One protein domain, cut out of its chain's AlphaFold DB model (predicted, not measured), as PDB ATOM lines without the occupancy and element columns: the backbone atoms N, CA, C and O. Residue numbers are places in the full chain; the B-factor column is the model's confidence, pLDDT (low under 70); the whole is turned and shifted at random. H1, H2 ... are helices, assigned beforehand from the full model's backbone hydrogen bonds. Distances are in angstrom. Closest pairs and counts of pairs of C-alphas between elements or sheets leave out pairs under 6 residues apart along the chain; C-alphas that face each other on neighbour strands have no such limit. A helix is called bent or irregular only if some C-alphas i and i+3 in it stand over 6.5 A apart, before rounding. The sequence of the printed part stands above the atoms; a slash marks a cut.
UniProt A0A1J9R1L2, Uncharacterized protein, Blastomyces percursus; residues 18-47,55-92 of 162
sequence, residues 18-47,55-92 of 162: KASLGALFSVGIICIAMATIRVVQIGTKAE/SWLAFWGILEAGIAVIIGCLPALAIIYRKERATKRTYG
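What this domain is: This is residues 18 to 47 and 55 to 92 of the 162 residues of an uncharacterized protein of Blastomyces percursus (UniProt A0A1J9R1L2). What shape do these atoms make? Two long helices, H1 and H2, make a slender rod: H1 and the arm H2a lie side by side and run opposite ways, and after a gentle bend the arm H2b runs on past the first residues of H1, where residues 81 to 92 stick out. What is it built of? The printed part has 68 residues with two named helices, H1 then H2, and no named strand; the class is all helix. How spread out is it? It is extended, with a radius of gyration of the C-alphas of 17.8 A and spans of 65 by 18 by 7 A.

Where its parts are: Where is H1? H1 holds residues 19 to 46, 39.7 A from C-alpha 19 at (-48.201, 44.051, 19.733) to C-alpha 46. Where is H2? H2 holds residues 55 to 90 and by its hydrogen bonds was assigned as one helix, but it is bent: C-alphas 72 and 75 are 6.7 A apart. Its arms are H2a, residues 55 to 72, 25.6 A long, and H2b, residues 75 to 90, 22.8 A long, ending with C-alpha 90 at (-68.679, 33.870, 23.197).

How they stand to each other: How does H1 stand to H2a? They only just touch, with 3 pairs of C-alphas within 8 A, H1 with residues 31 to 42 alone; the closest C-alphas, of Ala 35 and Ile 62, are 7.1 A apart. They run opposite ways at a shallow tilt of 4 degrees. And H2b? It is close to H1 but not clearly touching, the closest C-alphas being those of Ser 20 and Leu 77, 7.5 A apart, and it stands to H2a at a shallow tilt of 18 degrees. Are the helix backbones whole? In H1, H2a and H2b every O i to N i+4 pair is within hydrogen-bond range.

The domain as a whole: How long is it? The two farthest C-alphas, of Glu 47 and Gly 92, are 65.2 A apart. Where is the cut? Residues 48 to 54, in the link from H1 to H2, are not printed, and C-alphas 47 and 55 are 12.2 A apart. Where is confidence low? The mean pLDDT of the printed part is 70.9, and residues 18 to 21, 41 to 47 and 74 to 92 are under 70.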
ATOM      1  N   LYS A  18     -51.412  41.921  18.017       60.97
ATOM      2  CA  LYS A  18     -50.076  41.531  17.516       60.97
ATOM      3  C   LYS A  18     -48.919  42.271  18.197       60.97
ATOM      4  O   LYS A  18     -47.762  41.922  17.964       60.97
ATOM      5  N   ALA A  19     -49.213  43.259  19.044       60.97
ATOM      6  CA  ALA A  19     -48.201  44.051  19.733       60.97
ATOM      7  C   ALA A  19     -47.312  43.208  20.658       60.97
ATOM      8  O   ALA A  19     -46.133  43.510  20.778       60.97
ATOM      9  N   SER A  20     -47.828  42.122  21.250       67.75
ATOM     10  CA  SER A  20     -47.019  41.234  22.097       67.75
ATOM     11  C   SER A  20     -45.892  40.573  21.304       67.75
ATOM     12  O   SER A  20     -44.744  40.597  21.728       67.75
ATOM     13  N   LEU A  21     -46.190  40.063  20.109       69.88
ATOM     14  CA  LEU A  21     -45.194  39.419  19.260       69.88
ATOM     15  C   LEU A  21     -44.189  40.430  18.693       69.88
ATOM     16  O   LEU A  21     -42.999  40.139  18.637       69.88
ATOM     17  N   GLY A  22     -44.654  41.630  18.332       71.81
ATOM     18  CA  GLY A  22     -43.780  42.728  17.912       71.81
ATOM     19  C   GLY A  22     -42.858  43.217  19.033       71.81
ATOM     20  O   GLY A  22     -41.678  43.441  18.787       71.81
ATOM     21  N   ALA A  23     -43.370  43.321  20.261       72.75
ATOM     22  CA  ALA A  23     -42.603  43.720  21.437       72.75
ATOM     23  C   ALA A  23     -41.585  42.651  21.854       72.75
ATOM     24  O   ALA A  23     -40.454  42.978  22.187       72.75
ATOM     25  N   LEU A  24     -41.939  41.364  21.788       76.56
ATOM     26  CA  LEU A  24     -40.982  40.286  22.053       76.56
ATOM     27  C   LEU A  24     -39.880  40.247  20.989       76.56
ATOM     28  O   LEU A  24     -38.710  40.060  21.313       76.56
ATOM     29  N   PHE A  25     -40.244  40.462  19.724       75.00
ATOM     30  CA  PHE A  25     -39.283  40.505  18.631       75.00
ATOM     31  C   PHE A  25     -38.342  41.708  18.751       75.00
ATOM     32  O   PHE A  25     -37.134  41.557  18.584       75.00
ATOM     33  N   SER A  26     -38.857  42.886  19.114       79.94
ATOM     34  CA  SER A  26     -38.016  44.060  19.346       79.94
ATOM     35  C   SER A  26     -37.108  43.884  20.565       79.94
ATOM     36  O   SER A  26     -35.916  44.162  20.462       79.94
ATOM     37  N   VAL A  27     -37.611  43.345  21.682       79.94
ATOM     38  CA  VAL A  27     -36.811  43.062  22.888       79.94
ATOM     39  C   VAL A  27     -35.706  42.041  22.598       79.94
ATOM     40  O   VAL A  27     -34.569  42.239  23.022       79.94
ATOM     41  N   GLY A  28     -35.994  40.996  21.816       75.62
ATOM     42  CA  GLY A  28     -34.994  40.019  21.377       75.62
ATOM     43  C   GLY A  28     -33.905  40.636  20.496       75.62
ATOM     44  O   GLY A  28     -32.721  40.432  20.752       75.62
ATOM     45  N   ILE A  29     -34.283  41.447  19.502       81.88
ATOM     46  CA  ILE A  29     -33.335  42.149  18.619       81.88
ATOM     47  C   ILE A  29     -32.439  43.104  19.424       81.88
ATOM     48  O   ILE A  29     -31.227  43.134  19.215       81.88
ATOM     49  N   ILE A  30     -33.009  43.846  20.377       81.56
ATOM     50  CA  ILE A  30     -32.262  44.778  21.235       81.56
ATOM     51  C   ILE A  30     -31.299  44.017  22.162       81.56
ATOM     52  O   ILE A  30     -30.155  44.435  22.329       81.56
ATOM     53  N   CYS A  31     -31.720  42.876  22.715       81.81
ATOM     54  CA  CYS A  31     -30.870  42.013  23.540       81.81
ATOM     55  C   CYS A  31     -29.669  41.469  22.748       81.81
ATOM     56  O   CYS A  31     -28.527  41.582  23.197       81.81
ATOM     57  N   ILE A  32     -29.909  40.963  21.533       81.38
ATOM     58  CA  ILE A  32     -28.858  40.462  20.634       81.38
ATOM     59  C   ILE A  32     -27.888  41.589  20.255       81.38
ATOM     60  O   ILE A  32     -26.670  41.395  20.287       81.38
ATOM     61  N   ALA A  33     -28.402  42.783  19.950       83.25
ATOM     62  CA  ALA A  33     -27.576  43.944  19.634       83.25
ATOM     63  C   ALA A  33     -26.690  44.359  20.822       83.25
ATOM     64  O   ALA A  33     -25.487  44.550  20.654       83.25
ATOM     65  N   MET A  34     -27.246  44.433  22.034       78.94
ATOM     66  CA  MET A  34     -26.510  44.815  23.246       78.94
ATOM     67  C   MET A  34     -25.439  43.781  23.627       78.94
ATOM     68  O   MET A  34     -24.314  44.159  23.963       78.94
ATOM     69  N   ALA A  35     -25.741  42.487  23.483       77.38
ATOM     70  CA  ALA A  35     -24.771  41.407  23.662       77.38
ATOM     71  C   ALA A  35     -23.619  41.499  22.648       77.38
ATOM     72  O   ALA A  35     -22.453  41.372  23.020       77.38
ATOM     73  N   THR A  36     -23.937  41.786  21.385       81.81
ATOM     74  CA  THR A  36     -22.942  41.915  20.312       81.81
ATOM     75  C   THR A  36     -22.044  43.135  20.525       81.81
ATOM     76  O   THR A  36     -20.825  43.022  20.444       81.81
ATOM     77  N   ILE A  37     -22.605  44.296  20.877       82.06
ATOM     78  CA  ILE A  37     -21.820  45.508  21.169       82.06
ATOM     79  C   ILE A  37     -20.871  45.258  22.346       82.06
ATOM     80  O   ILE A  37     -19.686  45.582  22.264       82.06
ATOM     81  N   ARG A  38     -21.364  44.617  23.412       77.75
ATOM     82  CA  ARG A  38     -20.550  44.245  24.572       77.75
ATOM     83  C   ARG A  38     -19.421  43.294  24.174       77.75
ATOM     84  O   ARG A  38     -18.280  43.533  24.552       77.75
ATOM     85  N   VAL A  39     -19.693  42.260  23.377       71.31
ATOM     86  CA  VAL A  39     -18.656  41.294  22.973       71.31
ATOM     87  C   VAL A  39     -17.591  41.927  22.081       71.31
ATOM     88  O   VAL A  39     -16.417  41.610  22.233       71.31
ATOM     89  N   VAL A  40     -17.964  42.860  21.203       74.56
ATOM     90  CA  VAL A  40     -17.014  43.572  20.336       74.56
ATOM     91  C   VAL A  40     -16.159  44.544  21.148       74.56
ATOM     92  O   VAL A  40     -14.949  44.620  20.944       74.56
ATOM     93  N   GLN A  41     -16.743  45.250  22.118       65.31
ATOM     94  CA  GLN A  41     -15.985  46.131  23.010       65.31
ATOM     95  C   GLN A  41     -15.035  45.354  23.922       65.31
ATOM     96  O   GLN A  41     -13.902  45.780  24.112       65.31
ATOM     97  N   ILE A  42     -15.455  44.203  24.450       65.31
ATOM     98  CA  ILE A  42     -14.577  43.344  25.250       65.31
ATOM     99  C   ILE A  42     -13.522  42.682  24.357       65.31
ATOM    100  O   ILE A  42     -12.360  42.661  24.734       65.31
ATOM    101  N   GLY A  43     -13.879  42.208  23.163       63.75
ATOM    102  CA  GLY A  43     -12.947  41.574  22.226       63.75
ATOM    103  C   GLY A  43     -11.843  42.519  21.750       63.75
ATOM    104  O   GLY A  43     -10.687  42.125  21.672       63.75
ATOM    105  N   THR A  44     -12.173  43.794  21.534       61.31
ATOM    106  CA  THR A  44     -11.194  44.839  21.180       61.31
ATOM    107  C   THR A  44     -10.373  45.346  22.371       61.31
ATOM    108  O   THR A  44      -9.325  45.948  22.172       61.31
ATOM    109  N   LYS A  45     -10.825  45.121  23.612       55.84
ATOM    110  CA  LYS A  45     -10.116  45.478  24.859       55.84
ATOM    111  C   LYS A  45      -9.383  44.291  25.499       55.84
ATOM    112  O   LYS A  45      -8.705  44.475  26.499       55.84
ATOM    113  N   ALA A  46      -9.580  43.078  24.985       54.28
ATOM    114  CA  ALA A  46      -8.963  41.851  25.488       54.28
ATOM    115  C   ALA A  46      -7.746  41.421  24.657       54.28
ATOM    116  O   ALA A  46      -6.960  40.598  25.121       54.28
ATOM    117  N   GLU A  47      -7.564  41.988  23.459       53.56
ATOM    118  CA  GLU A  47      -6.386  41.748  22.617       53.56
ATOM    119  C   GLU A  47      -5.075  42.175  23.310       53.56
ATOM    120  O   GLU A  47      -4.016  41.624  23.032       53.56
ATOM    121  N   SER A  55     -14.470  37.020  30.538       70.31
ATOM    122  CA  SER A  55     -15.349  37.072  29.363       70.31
ATOM    123  C   SER A  55     -16.271  35.854  29.268       70.31
ATOM    124  O   SER A  55     -17.409  35.980  28.819       70.31
ATOM    125  N   TRP A  56     -15.815  34.690  29.742       72.00
ATOM    126  CA  TRP A  56     -16.589  33.448  29.733       72.00
ATOM    127  C   TRP A  56     -17.760  33.488  30.723       72.00
ATOM    128  O   TRP A  56     -18.892  33.165  30.370       72.00
ATOM    129  N   LEU A  57     -17.509  33.976  31.942       77.94
ATOM    130  CA  LEU A  57     -18.545  34.214  32.955       77.94
ATOM    131  C   LEU A  57     -19.558  35.271  32.498       77.94
ATOM    132  O   LEU A  57     -20.764  35.096  32.664       77.94
ATOM    133  N   ALA A  58     -19.083  36.353  31.874       74.38
ATOM    134  CA  ALA A  58     -19.953  37.396  31.340       74.38
ATOM    135  C   ALA A  58     -20.850  36.878  30.206       74.38
ATOM    136  O   ALA A  58     -22.025  37.233  30.151       74.38
ATOM    137  N   PHE A  59     -20.315  36.024  29.331       72.31
ATOM    138  CA  PHE A  59     -21.080  35.371  28.273       72.31
ATOM    139  C   PHE A  59     -22.199  34.490  28.843       72.31
ATOM    140  O   PHE A  59     -23.351  34.617  28.425       72.31
ATOM    141  N   TRP A  60     -21.887  33.669  29.848       80.69
ATOM    142  CA  TRP A  60     -22.874  32.817  30.512       80.69
ATOM    143  C   TRP A  60     -23.988  33.631  31.187       80.69
ATOM    144  O   TRP A  60     -25.163  33.320  31.014       80.69
ATOM    145  N   GLY A  61     -23.647  34.732  31.864       81.69
ATOM    146  CA  GLY A  61     -24.646  35.601  32.499       81.69
ATOM    147  C   GLY A  61     -25.576  36.308  31.505       81.69
ATOM    148  O   GLY A  61     -26.755  36.513  31.783       81.69
ATOM    149  N   ILE A  62     -25.082  36.656  30.312       76.44
ATOM    150  CA  ILE A  62     -25.921  37.247  29.256       76.44
ATOM    151  C   ILE A  62     -26.882  36.197  28.685       76.44
ATOM    152  O   ILE A  62     -28.046  36.511  28.429       76.44
ATOM    153  N   LEU A  63     -26.417  34.955  28.513       77.19
ATOM    154  CA  LEU A  63     -27.268  33.843  28.091       77.19
ATOM    155  C   LEU A  63     -28.373  33.567  29.108       77.19
ATOM    156  O   LEU A  63     -29.538  33.483  28.729       77.19
ATOM    157  N   GLU A  64     -28.024  33.483  30.389       85.12
ATOM    158  CA  GLU A  64     -28.985  33.290  31.472       85.12
ATOM    159  C   GLU A  64     -30.048  34.399  31.485       85.12
ATOM    160  O   GLU A  64     -31.246  34.109  31.505       85.12
ATOM    161  N   ALA A  65     -29.631  35.664  31.358       80.44
ATOM    162  CA  ALA A  65     -30.546  36.799  31.290       80.44
ATOM    163  C   ALA A  65     -31.476  36.736  30.062       80.44
ATOM    164  O   ALA A  65     -32.675  36.994  30.180       80.44
ATOM    165  N   GLY A  66     -30.958  36.352  28.891       80.06
ATOM    166  CA  GLY A  66     -31.765  36.178  27.680       80.06
ATOM    167  C   GLY A  66     -32.803  35.061  27.822       80.06
ATOM    168  O   GLY A  66     -33.968  35.241  27.464       80.06
ATOM    169  N   ILE A  67     -32.408  33.926  28.403       81.19
ATOM    170  CA  ILE A  67     -33.295  32.784  28.655       81.19
ATOM    171  C   ILE A  67     -34.373  33.156  29.683       81.19
ATOM    172  O   ILE A  67     -35.545  32.847  29.469       81.19
ATOM    173  N   ALA A  68     -34.019  33.881  30.747       84.00
ATOM    174  CA  ALA A  68     -34.965  34.364  31.750       84.00
ATOM    175  C   ALA A  68     -36.020  35.307  31.150       84.00
ATOM    176  O   ALA A  68     -37.206  35.175  31.455       84.00
ATOM    177  N   VAL A  69     -35.622  36.213  30.248       81.62
ATOM    178  CA  VAL A  69     -36.559  37.095  29.533       81.62
ATOM    179  C   VAL A  69     -37.522  36.278  28.681       81.62
ATOM    180  O   VAL A  69     -38.726  36.521  28.742       81.62
ATOM    181  N   ILE A  70     -37.022  35.281  27.939       78.00
ATOM    182  CA  ILE A  70     -37.856  34.384  27.131       78.00
ATOM    183  C   ILE A  70     -38.856  33.654  28.034       78.00
ATOM    184  O   ILE A  70     -40.059  33.779  27.830       78.00
ATOM    185  N   ILE A  71     -38.391  32.973  29.083       82.88
ATOM    186  CA  ILE A  71     -39.243  32.229  30.026       82.88
ATOM    187  C   ILE A  71     -40.276  33.149  30.695       82.88
ATOM    188  O   ILE A  71     -41.444  32.779  30.805       82.88
ATOM    189  N   GLY A  72     -39.894  34.372  31.067       78.06
ATOM    190  CA  GLY A  72     -40.779  35.360  31.688       78.06
ATOM    191  C   GLY A  72     -41.879  35.896  30.769       78.06
ATOM    192  O   GLY A  72     -42.911  36.354  31.259       78.06
ATOM    193  N   CYS A  73     -41.719  35.806  29.445       70.69
ATOM    194  CA  CYS A  73     -42.742  36.251  28.495       70.69
ATOM    195  C   CYS A  73     -43.670  35.131  27.979       70.69
ATOM    196  O   CYS A  73     -44.738  35.430  27.432       70.69
ATOM    197  N   LEU A  74     -43.373  33.854  28.258       69.94
ATOM    198  CA  LEU A  74     -44.275  32.715  28.003       69.94
ATOM    199  C   LEU A  74     -45.661  32.822  28.693       69.94
ATOM    200  O   LEU A  74     -46.663  32.508  28.043       69.94
ATOM    201  N   PRO A  75     -45.793  33.275  29.957       67.19
ATOM    202  CA  PRO A  75     -47.087  33.409  30.635       67.19
ATOM    203  C   PRO A  75     -47.986  34.464  29.986       67.19
ATOM    204  O   PRO A  75     -49.183  34.238  29.803       67.19
ATOM    205  N   ALA A  76     -47.408  35.599  29.586       67.38
ATOM    206  CA  ALA A  76     -48.131  36.660  28.894       67.38
ATOM    207  C   ALA A  76     -48.675  36.155  27.547       67.38
ATOM    208  O   ALA A  76     -49.849  36.359  27.236       67.38
ATOM    209  N   LEU A  77     -47.861  35.401  26.800       65.44
ATOM    210  CA  LEU A  77     -48.288  34.726  25.574       65.44
ATOM    211  C   LEU A  77     -49.419  33.717  25.836       65.44
ATOM    212  O   LEU A  77     -50.416  33.712  25.113       65.44
ATOM    213  N   ALA A  78     -49.316  32.905  26.892       65.62
ATOM    214  CA  ALA A  78     -50.316  31.896  27.235       65.62
ATOM    215  C   ALA A  78     -51.673  32.502  27.642       65.62
ATOM    216  O   ALA A  78     -52.723  31.987  27.250       65.62
ATOM    217  N   ILE A  79     -51.680  33.604  28.398       66.38
ATOM    218  CA  ILE A  79     -52.908  34.290  28.829       66.38
ATOM    219  C   ILE A  79     -53.618  34.928  27.631       66.38
ATOM    220  O   ILE A  79     -54.835  34.794  27.487       66.38
ATOM    221  N   ILE A  80     -52.872  35.575  26.735       67.25
ATOM    222  CA  ILE A  80     -53.432  36.204  25.532       67.25
ATOM    223  C   ILE A  80     -53.986  35.134  24.581       67.25
ATOM    224  O   ILE A  80     -55.118  35.256  24.108       67.25
ATOM    225  N   TYR A  81     -53.252  34.033  24.393       63.03
ATOM    226  CA  TYR A  81     -53.694  32.886  23.595       63.03
ATOM    227  C   TYR A  81     -55.002  32.269  24.112       63.03
ATOM    228  O   TYR A  81     -55.895  31.912  23.337       63.03
ATOM    229  N   ARG A  82     -55.153  32.163  25.437       63.69
ATOM    230  CA  ARG A  82     -56.385  31.672  26.071       63.69
ATOM    231  C   ARG A  82     -57.547  32.659  25.911       63.69
ATOM    232  O   ARG A  82     -58.663  32.217  25.640       63.69
ATOM    233  N   LYS A  83     -57.302  33.972  26.012       59.94
ATOM    234  CA  LYS A  83     -58.333  35.013  25.826       59.94
ATOM    235  C   LYS A  83     -58.871  35.047  24.397       59.94
ATOM    236  O   LYS A  83     -60.085  35.088  24.232       59.94
ATOM    237  N   GLU A  84     -58.027  34.921  23.372       60.06
ATOM    238  CA  GLU A  84     -58.510  34.827  21.984       60.06
ATOM    239  C   GLU A  84     -59.427  33.617  21.753       60.06
ATOM    240  O   GLU A  84     -60.459  33.732  21.085       60.06
ATOM    241  N   ARG A  85     -59.094  32.456  22.333       60.06
ATOM    242  CA  ARG A  85     -59.940  31.257  22.239       60.06
ATOM    243  C   ARG A  85     -61.257  31.408  23.006       60.06
ATOM    244  O   ARG A  85     -62.269  30.883  22.547       60.06
ATOM    245  N   ALA A  86     -61.267  32.125  24.130       60.56
ATOM    246  CA  ALA A  86     -62.480  32.401  24.901       60.56
ATOM    247  C   ALA A  86     -63.410  33.394  24.179       60.56
ATOM    248  O   ALA A  86     -64.602  33.129  24.041       60.56
ATOM    249  N   THR A  87     -62.873  34.485  23.623       58.00
ATOM    250  CA  THR A  87     -63.665  35.492  22.897       58.00
ATOM    251  C   THR A  87     -64.316  34.915  21.637       58.00
ATOM    252  O   THR A  87     -65.474  35.219  21.353       58.00
ATOM    253  N   LYS A  88     -63.633  34.011  20.919       54.97
ATOM    254  CA  LYS A  88     -64.226  33.314  19.763       54.97
ATOM    255  C   LYS A  88     -65.353  32.342  20.142       54.97
ATOM    256  O   LYS A  88     -66.212  32.091  19.305       54.97
ATOM    257  N   ARG A  89     -65.396  31.820  21.379       55.47
ATOM    258  CA  ARG A  89     -66.512  30.975  21.855       55.47
ATOM    259  C   ARG A  89     -67.738  31.778  22.293       55.47
ATOM    260  O   ARG A  89     -68.846  31.266  22.178       55.47
ATOM    261  N   THR A  90     -67.564  33.019  22.741       56.12
ATOM    262  CA  THR A  90     -68.679  33.870  23.197       56.12
ATOM    263  C   THR A  90     -69.325  34.662  22.055       56.12
ATOM    264  O   THR A  90     -70.536  34.848  22.054       56.12
ATOM    265  N   TYR A  91     -68.562  35.065  21.032       54.66
ATOM    266  CA  TYR A  91     -69.101  35.870  19.922       54.66
ATOM    267  C   TYR A  91     -70.011  35.084  18.950       54.66
ATOM    268  O   TYR A  91     -70.730  35.684  18.161       54.66
ATOM    269  N   GLY A  92     -70.021  33.746  19.012       53.12
ATOM    270  CA  GLY A  92     -70.857  32.884  18.159       53.12
ATOM    271  C   GLY A  92     -72.172  32.396  18.782       53.12
ATOM    272  O   GLY A  92     -72.879  31.624  18.142       53.12
TER     273      GLY A  92